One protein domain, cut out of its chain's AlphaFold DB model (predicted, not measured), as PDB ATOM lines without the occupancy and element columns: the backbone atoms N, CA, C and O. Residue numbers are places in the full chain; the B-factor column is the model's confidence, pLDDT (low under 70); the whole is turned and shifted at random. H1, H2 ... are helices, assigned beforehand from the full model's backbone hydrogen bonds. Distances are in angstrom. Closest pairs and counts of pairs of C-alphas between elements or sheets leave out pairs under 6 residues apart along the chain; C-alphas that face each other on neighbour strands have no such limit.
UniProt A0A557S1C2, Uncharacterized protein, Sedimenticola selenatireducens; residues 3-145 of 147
ATOM      1  N   ASN A   3     -32.326  27.019  45.017       42.06
ATOM      2  CA  ASN A   3     -32.240  26.708  46.454       42.06
ATOM      3  C   ASN A   3     -33.567  26.301  47.121       42.06
ATOM      4  O   ASN A   3     -33.544  25.644  48.150       42.06
ATOM      5  N   HIS A   4     -34.727  26.631  46.547       39.94
ATOM      6  CA  HIS A   4     -36.014  26.352  47.205       39.94
ATOM      7  C   HIS A   4     -36.530  24.921  47.008       39.94
ATOM      8  O   HIS A   4     -37.383  24.476  47.771       39.94
ATOM      9  N   VAL A   5     -36.023  24.194  46.006       41.28
ATOM     10  CA  VAL A   5     -36.383  22.781  45.795       41.28
ATOM     11  C   VAL A   5     -35.686  21.895  46.830       41.28
ATOM     12  O   VAL A   5     -36.289  20.943  47.312       41.28
ATOM     13  N   LEU A   6     -34.454  22.240  47.214       43.62
ATOM     14  CA  LEU A   6     -33.673  21.500  48.209       43.62
ATOM     15  C   LEU A   6     -34.232  21.683  49.628       43.62
ATOM     16  O   LEU A   6     -34.374  20.704  50.352       43.62
ATOM     17  N   ASP A   7     -34.667  22.893  49.985       43.22
ATOM     18  CA  ASP A   7     -35.235  23.173  51.314       43.22
ATOM     19  C   ASP A   7     -36.583  22.470  51.571       43.22
ATOM     20  O   ASP A   7     -36.957  22.223  52.718       43.22
ATOM     21  N   ALA A   8     -37.338  22.150  50.513       43.91
ATOM     22  CA  ALA A   8     -38.600  21.417  50.625       43.91
ATOM     23  C   ALA A   8     -38.394  19.908  50.853       43.91
ATOM     24  O   ALA A   8     -39.299  19.238  51.344       43.91
ATOM     25  N   LEU A   9     -37.214  19.388  50.508       47.09
ATOM     26  CA  LEU A   9     -36.861  17.976  50.638       47.09
ATOM     27  C   LEU A   9     -36.357  17.631  52.048       47.09
ATOM     28  O   LEU A   9     -36.489  16.495  52.478       47.09
ATOM     29  N   ASP A  10     -35.857  18.602  52.808       47.88
ATOM     30  CA  ASP A  10     -35.172  18.351  54.086       47.88
ATOM     31  C   ASP A  10     -36.115  18.096  55.286       47.88
ATOM     32  O   ASP A  10     -35.675  17.797  56.394       47.88
ATOM     33  N   LYS A  11     -37.440  18.216  55.100       49.31
ATOM     34  CA  LYS A  11     -38.413  18.186  56.213       49.31
ATOM     35  C   LYS A  11     -39.043  16.828  56.527       49.31
ATOM     36  O   LYS A  11     -39.662  16.716  57.580       49.31
ATOM     37  N   ASP A  12     -38.843  15.808  55.696       48.34
ATOM     38  CA  ASP A  12     -39.353  14.448  55.939       48.34
ATOM     39  C   ASP A  12     -38.191  13.453  56.054       48.34
ATOM     40  O   ASP A  12     -37.822  12.745  55.116       48.34
ATOM     41  N   HIS A  13     -37.600  13.416  57.249       45.50
ATOM     42  CA  HIS A  13     -36.396  12.649  57.590       45.50
ATOM     43  C   HIS A  13     -36.530  11.119  57.399       45.50
ATOM     44  O   HIS A  13     -35.524  10.416  57.392       45.50
ATOM     45  N   ASP A  14     -37.743  10.593  57.196       50.44
ATOM     46  CA  ASP A  14     -37.992   9.156  56.992       50.44
ATOM     47  C   ASP A  14     -37.908   8.701  55.521       50.44
ATOM     48  O   ASP A  14     -37.697   7.518  55.249       50.44
ATOM     49  N   ILE A  15     -38.021   9.614  54.546       50.78
ATOM     50  CA  ILE A  15     -38.008   9.260  53.109       50.78
ATOM     51  C   ILE A  15     -36.562   9.072  52.595       50.78
ATOM     52  O   ILE A  15     -36.318   8.335  51.637       50.78
ATOM     53  N   PHE A  16     -35.574   9.688  53.257       48.78
ATOM     54  CA  PHE A  16     -34.191   9.790  52.768       48.78
ATOM     55  C   PHE A  16     -33.255   8.632  53.130       48.78
ATOM     56  O   PHE A  16     -32.168   8.546  52.561       48.78
ATOM     57  N   ASN A  17     -33.692   7.662  53.938       52.69
ATOM     58  CA  ASN A  17     -32.942   6.408  54.132       52.69
ATOM     59  C   ASN A  17     -32.819   5.574  52.834       52.69
ATOM     60  O   ASN A  17     -32.060   4.609  52.772       52.69
ATOM     61  N   ALA A  18     -33.545   5.944  51.773       56.59
ATOM     62  CA  ALA A  18     -33.449   5.329  50.454       56.59
ATOM     63  C   ALA A  18     -32.300   5.877  49.584       56.59
ATOM     64  O   ALA A  18     -32.001   5.276  48.548       56.59
ATOM     65  N   TRP A  19     -31.654   6.988  49.962       59.66
ATOM     66  CA  TRP A  19     -30.615   7.596  49.121       59.66
ATOM     67  C   TRP A  19     -29.407   6.674  48.945       59.66
ATOM     68  O   TRP A  19     -28.968   6.444  47.818       59.66
ATOM     69  N   ASP A  20     -28.945   6.055  50.031       66.44
ATOM     70  CA  ASP A  20     -27.840   5.094  49.989       66.44
ATOM     71  C   ASP A  20     -28.187   3.857  49.146       66.44
ATOM     72  O   ASP A  20     -27.329   3.317  48.449       66.44
ATOM     73  N   LEU A  21     -29.456   3.431  49.146       64.88
ATOM     74  CA  LEU A  21     -29.933   2.303  48.342       64.88
ATOM     75  C   LEU A  21     -29.984   2.642  46.845       64.88
ATOM     76  O   LEU A  21     -29.562   1.832  46.017       64.88
ATOM     77  N   LEU A  22     -30.450   3.842  46.489       65.69
ATOM     78  CA  LEU A  22     -30.448   4.323  45.104       65.69
ATOM     79  C   LEU A  22     -29.028   4.594  44.598       65.69
ATOM     80  O   LEU A  22     -28.743   4.339  43.431       65.69
ATOM     81  N   ALA A  23     -28.122   5.054  45.463       72.25
ATOM     82  CA  ALA A  23     -26.711   5.220  45.125       72.25
ATOM     83  C   ALA A  23     -26.024   3.867  44.863       72.25
ATOM     84  O   ALA A  23     -25.218   3.754  43.940       72.25
ATOM     85  N   GLN A  24     -26.376   2.830  45.630       75.88
ATOM     86  CA  GLN A  24     -25.866   1.466  45.438       75.88
ATOM     87  C   GLN A  24     -26.457   0.771  44.204       75.88
ATOM     88  O   GLN A  24     -25.784  -0.044  43.572       75.88
ATOM     89  N   ARG A  25     -27.713   1.076  43.851       74.62
ATOM     90  CA  ARG A  25     -28.414   0.523  42.682       74.62
ATOM     91  C   ARG A  25     -29.115   1.634  41.900       74.62
ATOM     92  O   ARG A  25     -30.342   1.765  41.992       74.62
ATOM     93  N   PRO A  26     -28.352   2.425  41.121       71.94
ATOM     94  CA  PRO A  26     -28.923   3.513  40.349       71.94
ATOM     95  C   PRO A  26     -29.946   2.949  39.369       71.94
ATOM     96  O   PRO A  26     -29.622   2.092  38.547       71.94
ATOM     97  N   GLN A  27     -31.180   3.441  39.463       73.69
ATOM     98  CA  GLN A  27     -32.246   3.085  38.539       73.69
ATOM     99  C   GLN A  27     -31.876   3.618  37.154       73.69
ATOM    100  O   GLN A  27     -31.737   4.828  36.955       73.69
ATOM    101  N   ARG A  28     -31.655   2.708  36.206       79.56
ATOM    102  CA  ARG A  28     -31.299   3.041  34.827       79.56
ATOM    103  C   ARG A  28     -32.461   2.680  33.925       79.56
ATOM    104  O   ARG A  28     -32.984   1.583  34.011       79.56
ATOM    105  N   VAL A  29     -32.815   3.593  33.031       81.50
ATOM    106  CA  VAL A  29     -33.752   3.299  31.947       81.50
ATOM    107  C   VAL A  29     -32.921   2.992  30.709       81.50
ATOM    108  O   VAL A  29     -32.126   3.830  30.270       81.50
ATOM    109  N   SER A  30     -33.063   1.781  30.169       78.88
ATOM    110  CA  SER A  30     -32.286   1.336  29.008       78.88
ATOM    111  C   SER A  30     -32.411   2.322  27.839       78.88
ATOM    112  O   SER A  30     -33.502   2.778  27.496       78.88
ATOM    113  N   GLY A  31     -31.273   2.701  27.248       82.88
ATOM    114  CA  GLY A  31     -31.218   3.639  26.122       82.88
ATOM    115  C   GLY A  31     -31.529   5.106  26.453       82.88
ATOM    116  O   GLY A  31     -31.663   5.902  25.526       82.88
ATOM    117  N   LYS A  32     -31.641   5.487  27.735       86.19
ATOM    118  CA  LYS A  32     -31.892   6.872  28.165       86.19
ATOM    119  C   LYS A  32     -30.795   7.377  29.099       86.19
ATOM    120  O   LYS A  32     -30.387   6.698  30.038       86.19
ATOM    121  N   SER A  33     -30.336   8.603  28.872       89.44
ATOM    122  CA  SER A  33     -29.482   9.324  29.819       89.44
ATOM    123  C   SER A  33     -30.277   9.779  31.047       89.44
ATOM    124  O   SER A  33     -31.491   9.980  30.983       89.44
ATOM    125  N   ALA A  34     -29.589  10.022  32.169       86.06
ATOM    126  CA  ALA A  34     -30.222  10.553  33.381       86.06
ATOM    127  C   ALA A  34     -30.977  11.869  33.115       86.06
ATOM    128  O   ALA A  34     -32.072  12.076  33.628       86.06
ATOM    129  N   VAL A  35     -30.428  12.730  32.251       88.00
ATOM    130  CA  VAL A  35     -31.065  13.993  31.859       88.00
ATOM    131  C   VAL A  35     -32.369  13.749  31.099       88.00
ATOM    132  O   VAL A  35     -33.353  14.443  31.342       88.00
ATOM    133  N   GLU A  36     -32.409  12.776  30.189       90.19
ATOM    134  CA  GLU A  36     -33.644  12.422  29.479       90.19
ATOM    135  C   GLU A  36     -34.700  11.850  30.421       90.19
ATOM    136  O   GLU A  36     -35.868  12.210  30.297       90.19
ATOM    137  N   VAL A  37     -34.296  11.018  31.383       87.50
ATOM    138  CA  VAL A  37     -35.205  10.481  32.405       87.50
ATOM    139  C   VAL A  37     -35.790  11.613  33.249       87.50
ATOM    140  O   VAL A  37     -37.007  11.708  33.387       87.50
ATOM    141  N   VAL A  38     -34.956  12.530  33.749       89.00
ATOM    142  CA  VAL A  38     -35.425  13.697  34.515       89.00
ATOM    143  C   VAL A  38     -36.350  14.577  33.672       89.00
ATOM    144  O   VAL A  38     -37.404  14.981  34.154       89.00
ATOM    145  N   ARG A  39     -36.025  14.835  32.397       88.06
ATOM    146  CA  ARG A  39     -36.917  15.581  31.490       88.06
ATOM    147  C   ARG A  39     -38.255  14.876  31.277       88.06
ATOM    148  O   ARG A  39     -39.279  15.552  31.235       88.06
ATOM    149  N   ALA A  40     -38.266  13.548  31.176       86.31
ATOM    150  CA  ALA A  40     -39.505  12.785  31.090       86.31
ATOM    151  C   ALA A  40     -40.349  12.964  32.362       86.31
ATOM    152  O   ALA A  40     -41.530  13.288  32.255       86.31
ATOM    153  N   PHE A  41     -39.753  12.878  33.556       84.81
ATOM    154  CA  PHE A  41     -40.462  13.188  34.804       84.81
ATOM    155  C   PHE A  41     -40.988  14.626  34.847       84.81
ATOM    156  O   PHE A  41     -42.118  14.846  35.270       84.81
ATOM    157  N   LEU A  42     -40.220  15.604  34.364       87.00
ATOM    158  CA  LEU A  42     -40.685  16.991  34.291       87.00
ATOM    159  C   LEU A  42     -41.883  17.149  33.346       87.00
ATOM    160  O   LEU A  42     -42.787  17.920  33.657       87.00
ATOM    161  N   SER A  43     -41.948  16.389  32.247       83.94
ATOM    162  CA  SER A  43     -43.107  16.422  31.338       83.94
ATOM    163  C   SER A  43     -44.405  15.931  31.990       83.94
ATOM    164  O   SER A  43     -45.489  16.360  31.607       83.94
ATOM    165  N   ILE A  44     -44.320  15.109  33.043       82.44
ATOM    166  CA  ILE A  44     -45.497  14.672  33.808       82.44
ATOM    167  C   ILE A  44     -46.200  15.862  34.480       82.44
ATOM    168  O   ILE A  44     -47.418  15.830  34.660       82.44
ATOM    169  N   ALA A  45     -45.470  16.934  34.811       80.81
ATOM    170  CA  ALA A  45     -46.050  18.128  35.420       80.81
ATOM    171  C   ALA A  45     -47.128  18.783  34.538       80.81
ATOM    172  O   ALA A  45     -48.048  19.412  35.064       80.81
ATOM    173  N   ASP A  46     -47.073  18.599  33.216       80.94
ATOM    174  CA  ASP A  46     -48.111  19.101  32.315       80.94
ATOM    175  C   ASP A  46     -49.446  18.370  32.497       80.94
ATOM    176  O   ASP A  46     -50.498  19.001  32.409       80.94
ATOM    177  N   HIS A  47     -49.419  17.092  32.881       76.94
ATOM    178  CA  HIS A  47     -50.621  16.316  33.198       76.94
ATOM    179  C   HIS A  47     -51.214  16.644  34.573       76.94
ATOM    180  O   HIS A  47     -52.394  16.386  34.812       76.94
ATOM    181  N   LEU A  48     -50.447  17.256  35.481       74.69
ATOM    182  CA  LEU A  48     -50.984  17.713  36.771       74.69
ATOM    183  C   LEU A  48     -51.989  18.862  36.592       74.69
ATOM    184  O   LEU A  48     -52.906  19.016  37.398       74.69
ATOM    185  N   LYS A  49     -51.867  19.631  35.501       70.88
ATOM    186  CA  LYS A  49     -52.794  20.720  35.151       70.88
ATOM    187  C   LYS A  49     -54.178  20.208  34.739       70.88
ATOM    188  O   LYS A  49     -55.147  20.955  34.817       70.88
ATOM    189  N   GLU A  50     -54.284  18.939  34.347       78.94
ATOM    190  CA  GLU A  50     -55.550  18.281  34.001       78.94
ATOM    191  C   GLU A  50     -56.381  17.898  35.245       78.94
ATOM    192  O   GLU A  50     -57.481  17.366  35.111       78.94
ATOM    193  N   GLY A  51     -55.875  18.143  36.464       81.94
ATOM    194  CA  GLY A  51     -56.577  17.811  37.708       81.94
ATOM    195  C   GLY A  51     -56.669  16.305  37.979       81.94
ATOM    196  O   GLY A  51     -57.538  15.861  38.729       81.94
ATOM    197  N   LEU A  52     -55.793  15.506  37.362       84.62
ATOM    198  CA  LEU A  52     -55.761  14.061  37.555       84.62
ATOM    199  C   LEU A  52     -55.295  13.711  38.970       84.62
ATOM    200  O   LEU A  52     -54.305  14.234  39.479       84.62
ATOM    201  N   THR A  53     -55.964  12.739  39.580       86.56
ATOM    202  CA  THR A  53     -55.443  12.077  40.781       86.56
ATOM    203  C   THR A  53     -54.180  11.281  40.440       86.56
ATOM    204  O   THR A  53     -54.035  10.778  39.322       86.56
ATOM    205  N   LEU A  54     -53.296  11.059  41.422       83.12
ATOM    206  CA  LEU A  54     -52.113  10.200  41.241       83.12
ATOM    207  C   LEU A  54     -52.469   8.808  40.700       83.12
ATOM    208  O   LEU A  54     -51.727   8.252  39.897       83.12
ATOM    209  N   ARG A  55     -53.629   8.261  41.092       84.94
ATOM    210  CA  ARG A  55     -54.139   6.980  40.584       84.94
ATOM    211  C   ARG A  55     -54.486   7.039  39.095       84.94
ATOM    212  O   ARG A  55     -54.202   6.091  38.373       84.94
ATOM    213  N   GLN A  56     -55.123   8.115  38.635       87.81
ATOM    214  CA  GLN A  56     -55.432   8.293  37.213       87.81
ATOM    215  C   GLN A  56     -54.152   8.452  36.399       87.81
ATOM    216  O   GLN A  56     -53.999   7.803  35.367       87.81
ATOM    217  N   LEU A  57     -53.218   9.259  36.897       87.25
ATOM    218  CA  LEU A  57     -51.933   9.476  36.251       87.25
ATOM    219  C   LEU A  57     -51.123   8.177  36.148       87.25
ATOM    220  O   LEU A  57     -50.700   7.814  35.053       87.25
ATOM    221  N   SER A  58     -50.984   7.423  37.244       85.56
ATOM    222  CA  SER A  58     -50.266   6.141  37.236       85.56
ATOM    223  C   SER A  58     -50.941   5.087  36.358       85.56
ATOM    224  O   SER A  58     -50.268   4.229  35.798       85.56
ATOM    225  N   SER A  59     -52.263   5.169  36.181       89.62
ATOM    226  CA  SER A  59     -52.994   4.247  35.312       89.62
ATOM    227  C   SER A  59     -52.814   4.509  33.816       89.62
ATOM    228  O   SER A  59     -53.185   3.643  33.032       89.62
ATOM    229  N   ARG A  60     -52.252   5.653  33.389       88.56
ATOM    230  CA  ARG A  60     -52.089   5.977  31.955       88.56
ATOM    231  C   ARG A  60     -51.220   4.954  31.218       88.56
ATOM    232  O   ARG A  60     -51.540   4.626  30.077       88.56
ATOM    233  N   CYS A  61     -50.201   4.424  31.894       89.88
ATOM    234  CA  CYS A  61     -49.329   3.352  31.418       89.88
ATOM    235  C   CYS A  61     -49.517   2.118  32.309       89.88
ATOM    236  O   CYS A  61     -48.804   1.915  33.290       89.88
ATOM    237  N   PHE A  62     -50.523   1.306  32.001       95.00
ATOM    238  CA  PHE A  62     -50.879   0.136  32.793       95.00
ATOM    239  C   PHE A  62     -49.940  -1.042  32.519       95.00
ATOM    240  O   PHE A  62     -49.803  -1.466  31.371       95.00
ATOM    241  N   TRP A  63     -49.377  -1.632  33.575       95.31
ATOM    242  CA  TRP A  63     -48.534  -2.828  33.516       95.31
ATOM    243  C   TRP A  63     -48.837  -3.749  34.704       95.31
ATOM    244  O   TRP A  63     -48.931  -3.286  35.842       95.31
ATOM    245  N   ARG A  64     -49.099  -5.023  34.408       94.25
ATOM    246  CA  ARG A  64     -49.479  -6.117  35.321       94.25
ATOM    247  C   ARG A  64     -49.174  -7.444  34.616       94.25
ATOM    248  O   ARG A  64     -48.814  -7.425  33.441       94.25
ATOM    249  N   ASP A  65     -49.418  -8.564  35.290       94.75
ATOM    250  CA  ASP A  65     -49.452  -9.902  34.691       94.75
ATOM    251  C   ASP A  65     -50.161  -9.918  33.328       94.75
ATOM    252  O   ASP A  65     -51.254  -9.361  33.149       94.75
ATOM    253  N   LEU A  66     -49.559 -10.633  32.382       95.56
ATOM    254  CA  LEU A  66     -50.167 -10.980  31.107       95.56
ATOM    255  C   LEU A  66     -51.124 -12.160  31.333       95.56
ATOM    256  O   LEU A  66     -50.823 -13.310  31.008       95.56
ATOM    257  N   ASP A  67     -52.276 -11.858  31.935       94.19
ATOM    258  CA  ASP A  67     -53.383 -12.784  32.174       94.19
ATOM    259  C   ASP A  67     -54.763 -12.100  32.050       94.19
ATOM    260  O   ASP A  67     -54.884 -10.901  31.769       94.19
ATOM    261  N   PHE A  68     -55.847 -12.868  32.201       94.19
ATOM    262  CA  PHE A  68     -57.193 -12.311  32.045       94.19
ATOM    263  C   PHE A  68     -57.600 -11.401  33.210       94.19
ATOM    264  O   PHE A  68     -58.321 -10.427  32.983       94.19
ATOM    265  N   SER A  69     -57.137 -11.664  34.434       93.25
ATOM    266  CA  SER A  69     -57.392 -10.787  35.587       93.25
ATOM    267  C   SER A  69     -56.760  -9.409  35.397       93.25
ATOM    268  O   SER A  69     -57.432  -8.393  35.598       93.25
ATOM    269  N   GLY A  70     -55.504  -9.360  34.945       94.12
ATOM    270  CA  GLY A  70     -54.800  -8.133  34.587       94.12
ATOM    271  C   GLY A  70     -55.590  -7.323  33.561       94.12
ATOM    272  O   GLY A  70     -55.834  -6.130  33.757       94.12
ATOM    273  N   PHE A  71     -56.121  -7.978  32.524       95.88
ATOM    274  CA  PHE A  71     -56.941  -7.300  31.515       95.88
ATOM    275  C   PHE A  71     -58.363  -6.942  31.959       95.88
ATOM    276  O   PHE A  71     -58.944  -6.000  31.418       95.88
ATOM    277  N   MET A  72     -58.920  -7.594  32.980       95.25
ATOM    278  CA  MET A  72     -60.152  -7.132  33.632       95.25
ATOM    279  C   MET A  72     -59.926  -5.842  34.430       95.25
ATOM    280  O   MET A  72     -60.782  -4.947  34.417       95.25
ATOM    281  N   ILE A  73     -58.766  -5.705  35.077       94.81
ATOM    282  CA  ILE A  73     -58.369  -4.455  35.735       94.81
ATOM    283  C   ILE A  73     -58.170  -3.363  34.682       94.81
ATOM    284  O   ILE A  73     -58.762  -2.292  34.818       94.81
ATOM    285  N   LEU A  74     -57.425  -3.646  33.605       95.94
ATOM    286  CA  LEU A  74     -57.235  -2.707  32.495       95.94
ATOM    287  C   LEU A  74     -58.576  -2.213  31.945       95.94
ATOM    288  O   LEU A  74     -58.803  -1.010  31.870       95.94
ATOM    289  N   LYS A  75     -59.503  -3.129  31.641       96.12
ATOM    290  CA  LYS A  75     -60.855  -2.795  31.171       96.12
ATOM    291  C   LYS A  75     -61.591  -1.860  32.129       96.12
ATOM    292  O   LYS A  75     -62.239  -0.906  31.699       96.12
ATOM    293  N   SER A  76     -61.499  -2.135  33.428       95.38
ATOM    294  CA  SER A  76     -62.143  -1.316  34.457       95.38
ATOM    295  C   SER A  76     -61.537   0.088  34.509       95.38
ATOM    296  O   SER A  76     -62.277   1.068  34.557       95.38
ATOM    297  N   LEU A  77     -60.209   0.201  34.423       94.75
ATOM    298  CA  LEU A  77     -59.505   1.484  34.383       94.75
ATOM    299  C   LEU A  77     -59.838   2.275  33.113       94.75
ATOM    300  O   LEU A  77     -60.176   3.452  33.213       94.75
ATOM    301  N   CYS A  78     -59.846   1.631  31.942       94.69
ATOM    302  CA  CYS A  78     -60.268   2.250  30.684       94.69
ATOM    303  C   CYS A  78     -61.689   2.818  30.781       94.69
ATOM    304  O   CYS A  78     -61.930   3.938  30.337       94.69
ATOM    305  N   ARG A  79     -62.617   2.078  31.402       94.62
ATOM    306  CA  ARG A  79     -64.008   2.516  31.587       94.62
ATOM    307  C   ARG A  79     -64.136   3.725  32.514       94.62
ATOM    308  O   ARG A  79     -64.974   4.581  32.255       94.62
ATOM    309  N   VAL A  80     -63.385   3.760  33.616       92.38
ATOM    310  CA  VAL A  80     -63.539   4.800  34.650       92.38
ATOM    311  C   VAL A  80     -62.735   6.055  34.317       92.38
ATOM    312  O   VAL A  80     -63.221   7.158  34.541       92.38
ATOM    313  N   PHE A  81     -61.514   5.905  33.806       90.38
ATOM    314  CA  PHE A  81     -60.587   7.026  33.636       90.38
ATOM    315  C   PHE A  81     -60.463   7.510  32.194       90.38
ATOM    316  O   PHE A  81     -60.149   8.681  31.990       90.38
ATOM    317  N   GLY A  82     -60.743   6.657  31.204       86.44
ATOM    318  CA  GLY A  82     -60.493   6.973  29.799       86.44
ATOM    319  C   GLY A  82     -58.999   7.158  29.495       86.44
ATOM    320  O   GLY A  82     -58.182   7.447  30.367       86.44
ATOM    321  N   GLY A  83     -58.602   6.946  28.239       84.38
ATOM    322  CA  GLY A  83     -57.220   7.194  27.804       84.38
ATOM    323  C   GLY A  83     -56.138   6.407  28.563       84.38
ATOM    324  O   GLY A  83     -54.991   6.847  28.590       84.38
ATOM    325  N   VAL A  84     -56.501   5.284  29.186       94.06
ATOM    326  CA  VAL A  84     -55.583   4.318  29.798       94.06
ATOM    327  C   VAL A  84     -55.045   3.403  28.703       94.06
ATOM    328  O   VAL A  84     -55.820   2.880  27.899       94.06
ATOM    329  N   GLN A  85     -53.729   3.206  28.663       95.31
ATOM    330  CA  GLN A  85     -53.072   2.322  27.704       95.31
ATOM    331  C   GLN A  85     -52.303   1.222  28.428       95.31
ATOM    332  O   GLN A  85     -51.706   1.449  29.477       95.31
ATOM    333  N   ALA A  86     -52.302   0.021  27.853       96.62
ATOM    334  CA  ALA A  86     -51.346  -1.011  28.226       96.62
ATOM    335  C   ALA A  86     -49.940  -0.540  27.831       96.62
ATOM    336  O   ALA A  86     -49.736  -0.116  26.694       96.62
ATOM    337  N   TRP A  87     -48.987  -0.605  28.760       95.06
ATOM    338  CA  TRP A  87     -47.617  -0.169  28.513       95.06
ATOM    339  C   TRP A  87     -46.918  -1.112  27.528       95.06
ATOM    340  O   TRP A  87     -46.576  -2.244  27.876       95.06
ATOM    341  N   SER A  88     -46.736  -0.659  26.288       92.69
ATOM    342  CA  SER A  88     -46.260  -1.490  25.181       92.69
ATOM    343  C   SER A  88     -44.925  -2.161  25.463       92.69
ATOM    344  O   SER A  88     -44.795  -3.363  25.276       92.69
ATOM    345  N   GLU A  89     -43.960  -1.406  25.960       88.19
ATOM    346  CA  GLU A  89     -42.580  -1.822  26.160       88.19
ATOM    347  C   GLU A  89     -42.503  -2.907  27.234       88.19
ATOM    348  O   GLU A  89     -41.889  -3.947  27.008       88.19
ATOM    349  N   GLY A  90     -43.221  -2.729  28.346       88.56
ATOM    350  CA  GLY A  90     -43.301  -3.741  29.395       88.56
ATOM    351  C   GLY A  90     -44.002  -5.025  28.938       88.56
ATOM    352  O   GLY A  90     -43.613  -6.124  29.334       88.56
ATOM    353  N   TYR A  91     -45.034  -4.924  28.097       95.69
ATOM    354  CA  TYR A  91     -45.743  -6.102  27.584       95.69
ATOM    355  C   TYR A  91     -45.053  -6.777  26.394       95.69
ATOM    356  O   TYR A  91     -45.283  -7.966  26.191       95.69
ATOM    357  N   ILE A  92     -44.206  -6.082  25.628       94.31
ATOM    358  CA  ILE A  92     -43.410  -6.690  24.548       94.31
ATOM    359  C   ILE A  92     -42.503  -7.785  25.119       94.31
ATOM    360  O   ILE A  92     -42.520  -8.905  24.614       94.31
ATOM    361  N   CYS A  93     -41.814  -7.521  26.232       91.56
ATOM    362  CA  CYS A  93     -40.972  -8.530  26.877       91.56
ATOM    363  C   CYS A  93     -41.787  -9.753  27.341       91.56
ATOM    364  O   CYS A  93     -41.370 -10.895  27.156       91.56
ATOM    365  N   MET A  94     -42.991  -9.540  27.886       94.50
ATOM    366  CA  MET A  94     -43.876 -10.647  28.269       94.50
ATOM    367  C   MET A  94     -44.450 -11.401  27.062       94.50
ATOM    368  O   MET A  94     -44.638 -12.614  27.139       94.50
ATOM    369  N   LEU A  95     -44.718 -10.723  25.942       95.06
ATOM    370  CA  LEU A  95     -45.122 -11.378  24.696       95.06
ATOM    371  C   LEU A  95     -44.027 -12.311  24.179       95.06
ATOM    372  O   LEU A  95     -44.346 -13.397  23.698       95.06
ATOM    373  N   ASP A  96     -42.759 -11.927  24.301       93.62
ATOM    374  CA  ASP A  96     -41.640 -12.782  23.906       93.62
ATOM    375  C   ASP A  96     -41.587 -14.060  24.749       93.62
ATOM    376  O   ASP A  96     -41.482 -15.156  24.189       93.62
ATOM    377  N   LEU A  97     -41.753 -13.951  26.072       93.00
ATOM    378  CA  LEU A  97     -41.861 -15.115  26.964       93.00
ATOM    379  C   LEU A  97     -43.077 -15.986  26.616       93.00
ATOM    380  O   LEU A  97     -42.969 -17.210  26.502       93.00
ATOM    381  N   LEU A  98     -44.234 -15.364  26.372       93.81
ATOM    382  CA  LEU A  98     -45.455 -16.058  25.962       93.81
ATOM    383  C   LEU A  98     -45.257 -16.821  24.646       93.81
ATOM    384  O   LEU A  98     -45.713 -17.959  24.498       93.81
ATOM    385  N   ASN A  99     -44.558 -16.217  23.686       92.38
ATOM    386  CA  ASN A  99     -44.266 -16.830  22.397       92.38
ATOM    387  C   ASN A  99     -43.331 -18.034  22.524       92.38
ATOM    388  O   ASN A  99     -43.548 -19.019  21.811       92.38
ATOM    389  N   LYS A 100     -42.380 -17.984  23.463       91.81
ATOM    390  CA  LYS A 100     -41.495 -19.096  23.845       91.81
ATOM    391  C   LYS A 100     -42.161 -20.139  24.749       91.81
ATOM    392  O   LYS A 100     -41.554 -21.167  25.026       91.81
ATOM    393  N   ALA A 101     -43.408 -19.908  25.170       87.19
ATOM    394  CA  ALA A 101     -44.129 -20.731  26.142       87.19
ATOM    395  C   ALA A 101     -43.432 -20.825  27.519       87.19
ATOM    396  O   ALA A 101     -43.624 -21.795  28.249       87.19
ATOM    397  N   GLU A 102     -42.677 -19.792  27.899       86.44
ATOM    398  CA  GLU A 102     -41.938 -19.682  29.169       86.44
ATOM    399  C   GLU A 102     -42.824 -19.126  30.297       86.44
ATOM    400  O   GLU A 102     -42.422 -18.268  31.076       86.44
ATOM    401  N   GLY A 103     -44.068 -19.602  30.369       80.56
ATOM    402  CA  GLY A 103     -45.050 -19.158  31.353       80.56
ATOM    403  C   GLY A 103     -45.764 -20.296  32.057       80.56
ATOM    404  O   GLY A 103     -45.423 -21.474  31.926       80.56
ATOM    405  N   HIS A 104     -46.825 -19.949  32.775       76.25
ATOM    406  CA  HIS A 104     -47.656 -20.915  33.478       76.25
ATOM    407  C   HIS A 104     -48.974 -21.123  32.736       76.25
ATOM    408  O   HIS A 104     -49.671 -20.173  32.390       76.25
ATOM    409  N   PHE A 105     -49.350 -22.375  32.464       68.88
ATOM    410  CA  PHE A 105     -50.643 -22.635  31.830       68.88
ATOM    411  C   PHE A 105     -51.787 -22.160  32.723       68.88
ATOM    412  O   PHE A 105     -51.807 -22.474  33.911       68.88
ATOM    413  N   ALA A 106     -52.819 -21.561  32.124       61.06
ATOM    414  CA  ALA A 106     -54.041 -21.153  32.827       61.06
ATOM    415  C   ALA A 106     -54.703 -22.303  33.621       61.06
ATOM    416  O   ALA A 106     -55.400 -22.084  34.613       61.06
ATOM    417  N   LYS A 107     -54.466 -23.553  33.192       57.09
ATOM    418  CA  LYS A 107     -54.952 -24.781  33.840       57.09
ATOM    419  C   LYS A 107     -54.167 -25.192  35.093       57.09
ATOM    420  O   LYS A 107     -54.551 -26.172  35.726       57.09
ATOM    421  N   PHE A 108     -53.081 -24.516  35.448       51.78
ATOM    422  CA  PHE A 108     -52.279 -24.815  36.631       51.78
ATOM    423  C   PHE A 108     -52.197 -23.559  37.517       51.78
ATOM    424  O   PHE A 108     -51.926 -22.468  37.032       51.78
ATOM    425  N   GLY A 109     -52.495 -23.704  38.815       57.06
ATOM    426  CA  GLY A 109     -52.548 -22.596  39.785       57.06
ATOM    427  C   GLY A 109     -53.947 -22.003  40.029       57.06
ATOM    428  O   GLY A 109     -54.955 -22.487  39.512       57.06
ATOM    429  N   ASN A 110     -54.007 -20.921  40.817       61.53
ATOM    430  CA  ASN A 110     -55.245 -20.218  41.209       61.53
ATOM    431  C   ASN A 110     -55.907 -19.421  40.060       61.53
ATOM    432  O   ASN A 110     -56.867 -18.687  40.285       61.53
ATOM    433  N   LYS A 111     -55.413 -19.556  38.819       66.56
ATOM    434  CA  LYS A 111     -55.833 -18.763  37.650       66.56
ATOM    435  C   LYS A 111     -56.872 -19.468  36.744       66.56
ATOM    436  O   LYS A 111     -57.316 -18.888  35.759       66.56
ATOM    437  N   LYS A 112     -57.347 -20.672  37.105       64.94
ATOM    438  CA  LYS A 112     -58.357 -21.449  36.339       64.94
ATOM    439  C   LYS A 112     -59.713 -20.759  36.159       64.94
ATOM    440  O   LYS A 112     -60.404 -21.032  35.184       64.94
ATOM    441  N   ALA A 113     -60.115 -19.927  37.117       74.31
ATOM    442  CA  ALA A 113     -61.433 -19.290  37.137       74.31
ATOM    443  C   ALA A 113     -61.451 -17.910  36.457       74.31
ATOM    444  O   ALA A 113     -62.472 -17.225  36.487       74.31
ATOM    445  N   GLN A 114     -60.328 -17.470  35.881       82.00
ATOM    446  CA  GLN A 114     -60.266 -16.150  35.270       82.00
ATOM    447  C   GLN A 114     -61.136 -16.096  34.011       82.00
ATOM    448  O   GLN A 114     -60.990 -16.903  33.092       82.00
ATOM    449  N   MET A 115     -62.040 -15.120  33.965       80.75
ATOM    450  CA  MET A 115     -62.922 -14.914  32.822       80.75
ATOM    451  C   MET A 115     -62.242 -14.058  31.762       80.75
ATOM    452  O   MET A 115     -61.664 -13.018  32.068       80.75
ATOM    453  N   ASN A 116     -62.373 -14.464  30.498       83.06
ATOM    454  CA  ASN A 116     -61.895 -13.665  29.379       83.06
ATOM    455  C   ASN A 116     -62.613 -12.305  29.355       83.06
ATOM    456  O   ASN A 116     -63.840 -12.251  29.301       83.06
ATOM    457  N   SER A 117     -61.851 -11.211  29.349       80.94
ATOM    458  CA  SER A 117     -62.398  -9.851  29.408       80.94
ATOM    459  C   SER A 117     -63.144  -9.414  28.139       80.94
ATOM    460  O   SER A 117     -63.832  -8.387  28.155       80.94
ATOM    461  N   GLY A 118     -63.048 -10.176  27.044       89.56
ATOM    462  CA  GLY A 118     -63.554  -9.774  25.733       89.56
ATOM    463  C   GLY A 118     -62.691  -8.650  25.163       89.56
ATOM    464  O   GLY A 118     -61.599  -8.899  24.671       89.56
ATOM    465  N   THR A 119     -63.156  -7.410  25.233       94.44
ATOM    466  CA  THR A 119     -62.350  -6.224  24.911       94.44
ATOM    467  C   THR A 119     -62.162  -5.356  26.148       94.44
ATOM    468  O   THR A 119     -62.997  -5.358  27.062       94.44
ATOM    469  N   THR A 120     -61.062  -4.615  26.175       95.69
ATOM    470  CA  THR A 120     -60.656  -3.706  27.251       95.69
ATOM    471  C   THR A 120     -60.901  -2.243  26.902       95.69
ATOM    472  O   THR A 120     -61.033  -1.431  27.816       95.69
ATOM    473  N   GLY A 121     -60.973  -1.895  25.613       94.75
ATOM    474  CA  GLY A 121     -60.972  -0.508  25.145       94.75
ATOM    475  C   GLY A 121     -59.567   0.084  24.985       94.75
ATOM    476  O   GLY A 121     -59.443   1.249  24.617       94.75
ATOM    477  N   CYS A 122     -58.512  -0.700  25.233       96.06
ATOM    478  CA  CYS A 122     -57.135  -0.354  24.891       96.06
ATOM    479  C   CYS A 122     -56.760  -1.033  23.558       96.06
ATOM    480  O   CYS A 122     -56.724  -2.265  23.515       96.06
ATOM    481  N   PRO A 123     -56.432  -0.277  22.488       96.31
ATOM    482  CA  PRO A 123     -56.117  -0.852  21.179       96.31
ATOM    483  C   PRO A 123     -54.994  -1.889  21.214       96.31
ATOM    484  O   PRO A 123     -55.140  -2.963  20.639       96.31
ATOM    485  N   PHE A 124     -53.903  -1.608  21.934       97.12
ATOM    486  CA  PHE A 124     -52.775  -2.535  22.025       97.12
ATOM    487  C   PHE A 124     -53.163  -3.852  22.716       97.12
ATOM    488  O   PHE A 124     -52.829  -4.936  22.234       97.12
ATOM    489  N   SER A 125     -53.946  -3.786  23.798       97.00
ATOM    490  CA  SER A 125     -54.454  -4.993  24.459       97.00
ATOM    491  C   SER A 125     -55.422  -5.769  23.564       97.00
ATOM    492  O   SER A 125     -55.272  -6.979  23.402       97.00
ATOM    493  N   ASP A 126     -56.371  -5.079  22.933       97.19
ATOM    494  CA  ASP A 126     -57.458  -5.710  22.179       97.19
ATOM    495  C   ASP A 126     -56.987  -6.324  20.855       97.19
ATOM    496  O   ASP A 126     -57.515  -7.356  20.437       97.19
ATOM    497  N   GLN A 127     -55.989  -5.714  20.209       97.44
ATOM    498  CA  GLN A 127     -55.484  -6.144  18.902       97.44
ATOM    499  C   GLN A 127     -54.284  -7.088  19.001       97.44
ATOM    500  O   GLN A 127     -54.100  -7.908  18.104       97.44
ATOM    501  N   ILE A 128     -53.480  -6.996  20.068       97.31
ATOM    502  CA  ILE A 128     -52.220  -7.743  20.184       97.31
ATOM    503  C   ILE A 128     -52.244  -8.693  21.384       97.31
ATOM    504  O   ILE A 128     -52.164  -9.911  21.212       97.31
ATOM    505  N   LEU A 129     -52.387  -8.160  22.601       96.75
ATOM    506  CA  LEU A 129     -52.148  -8.943  23.820       96.75
ATOM    507  C   LEU A 129     -53.214 -10.017  24.069       96.75
ATOM    508  O   LEU A 129     -52.887 -11.184  24.280       96.75
ATOM    509  N   LEU A 130     -54.496  -9.650  24.026       95.81
ATOM    510  CA  LEU A 130     -55.607 -10.574  24.252       95.81
ATOM    511  C   LEU A 130     -55.682 -11.682  23.189       95.81
ATOM    512  O   LEU A 130     -55.881 -12.839  23.572       95.81
ATOM    513  N   PRO A 131     -55.525 -11.394  21.879       96.00
ATOM    514  CA  PRO A 131     -55.408 -12.438  20.866       96.00
ATOM    515  C   PRO A 131     -54.257 -13.417  21.128       96.00
ATOM    516  O   PRO A 131     -54.476 -14.630  21.068       96.00
ATOM    517  N   ALA A 132     -53.065 -12.924  21.485       94.94
ATOM    518  CA  ALA A 132     -51.921 -13.779  21.806       94.94
ATOM    519  C   ALA A 132     -52.205 -14.675  23.024       94.94
ATOM    520  O   ALA A 132     -52.008 -15.891  22.965       94.94
ATOM    521  N   LEU A 133     -52.763 -14.094  24.092       92.56
ATOM    522  CA  LEU A 133     -53.119 -14.793  25.326       92.56
ATOM    523  C   LEU A 133     -54.121 -15.932  25.082       92.56
ATOM    524  O   LEU A 133     -53.940 -17.050  25.562       92.56
ATOM    525  N   ARG A 134     -55.167 -15.658  24.288       92.38
ATOM    526  CA  ARG A 134     -56.195 -16.642  23.899       92.38
ATOM    527  C   ARG A 134     -55.619 -17.793  23.088       92.38
ATOM    528  O   ARG A 134     -56.005 -18.933  23.312       92.38
ATOM    529  N   SER A 135     -54.732 -17.479  22.147       92.31
ATOM    530  CA  SER A 135     -54.118 -18.465  21.258       92.31
ATOM    531  C   SER A 135     -53.200 -19.424  22.022       92.31
ATOM    532  O   SER A 135     -53.211 -20.628  21.779       92.31
ATOM    533  N   LYS A 136     -52.426 -18.901  22.979       90.44
ATOM    534  CA  LYS A 136     -51.400 -19.668  23.697       90.44
ATOM    535  C   LYS A 136     -51.938 -20.400  24.930       90.44
ATOM    536  O   LYS A 136     -51.455 -21.484  25.240       90.44
ATOM    537  N   GLY A 137     -52.916 -19.830  25.643       86.81
ATOM    538  CA  GLY A 137     -53.471 -20.426  26.870       86.81
ATOM    539  C   GLY A 137     -52.480 -20.498  28.046       86.81
ATOM    540  O   GLY A 137     -52.665 -21.291  28.976       86.81
ATOM    541  N   ILE A 138     -51.425 -19.688  27.987       89.56
ATOM    542  CA  ILE A 138     -50.359 -19.552  28.984       89.56
ATOM    543  C   ILE A 138     -50.400 -18.117  29.508       89.56
ATOM    544  O   ILE A 138     -50.700 -17.203  28.746       89.56
ATOM    545  N   PHE A 139     -50.123 -17.932  30.792       92.69
ATOM    546  CA  PHE A 139     -50.058 -16.645  31.474       92.69
ATOM    547  C   PHE A 139     -48.617 -16.346  31.886       92.69
ATOM    548  O   PHE A 139     -47.877 -17.269  32.244       92.69
ATOM    549  N   ILE A 140     -48.235 -15.070  31.823       93.56
ATOM    550  CA  ILE A 140     -46.917 -14.587  32.257       93.56
ATOM    551  C   ILE A 140     -47.121 -13.670  33.460       93.56
ATOM    552  O   ILE A 140     -47.871 -12.697  33.368       93.56
ATOM    553  N   ASP A 141     -46.467 -13.986  34.572       91.94
ATOM    554  CA  ASP A 141     -46.415 -13.105  35.737       91.94
ATOM    555  C   ASP A 141     -45.404 -11.985  35.458       91.94
ATOM    556  O   ASP A 141     -44.356 -12.232  34.852       91.94
ATOM    557  N   GLN A 142     -45.704 -10.748  35.859       90.62
ATOM    558  CA  GLN A 142     -44.823  -9.605  35.561       90.62
ATOM    559  C   GLN A 142     -43.412  -9.792  36.153       90.62
ATOM    560  O   GLN A 142     -42.432  -9.315  35.585       90.62
ATOM    561  N   GLU A 143     -43.304 -10.530  37.261       89.50
ATOM    562  CA  GLU A 143     -42.054 -10.836  37.956       89.50
ATOM    563  C   GLU A 143     -41.125 -11.748  37.138       89.50
ATOM    564  O   GLU A 143     -39.949 -11.876  37.473       89.50
ATOM    565  N   ALA A 144     -41.618 -12.363  36.056       87.44
ATOM    566  CA  ALA A 144     -40.782 -13.101  35.113       87.44
ATOM    567  C   ALA A 144     -39.879 -12.178  34.274       87.44
ATOM    568  O   ALA A 144     -38.907 -12.645  33.680       87.44
ATOM    569  N   ILE A 145     -40.185 -10.876  34.217       86.19
ATOM    570  CA  ILE A 145     -39.326  -9.880  33.579       86.19
ATOM    571  C   ILE A 145     -38.230  -9.481  34.568       86.19
ATOM    572  O   ILE A 145     -38.444  -8.681  35.475       86.19
TER     573      ILE A 145
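This is residues 3 to 145 of the 147 residues of an uncharacterized protein of Sedimenticola selenatireducens (UniProt A0A557S1C2). A loose helical head has H6 and H7 side by side and H5 running opposite ways near H7; beyond H4, which is near H5, the earlier part with H3, H2 and H1 trails away from it. Residues 3 to 25, including H1 and H2, stick out free. The printed part has 143 residues with seven named helices, H1 to H7 in chain order, and no named strand: all helix. It is loose, radius of gyration of the C-alphas 18.6 A, and elongated, spanning 56 by 36 by 29 A.

Find C-alpha 34 at (-30.222, 10.553, 33.381); from there H3, residues 34 to 48, runs 22.2 A. Before it are H2, residues 16 to 24, and H1, residues 3 to 9, which begins at (-32.240, 26.708, 46.454). After it come H4, residues 54 to 59; H5, 68 to 81, 19.7 A; H6, 88 to 99, 15.7 A; and H7, 123 to 136, 19.6 A, ending at (-51.400, -19.668, 23.697).

Start at H3: it is close to but not clearly touching H4, C-alphas of His 47 and Leu 57 closest at 7.6 A. H4 is likewise close to H5, Gln 56 and Phe 81 closest at 6.4 A between C-alphas, and H5 to H7, Phe 71 and Ser 125 at 7.8 A. H6 and H7 touch, C-alphas of Ser 88 and Phe 124 closest at 7.3 A, the same way at a shallow tilt of 15 degrees. H1 and H2 are apart. Every O i to N i+4 pair is within hydrogen-bond range in H4 and H5; H1 has 1 of 3, with 1 of 4 O i to N i+3, H2 3 of 5, H3 8 of 11, H6 6 of 8 and H7 8 of 10.

The C-alphas of Asn 3 and Lys 107, the farthest apart, are 57.7 A apart. The printed part has no cut; the H6 to H7 link, 23 residues, is long. Look for pLDDT under 70 at residues 3 to 22 and 105 to 112.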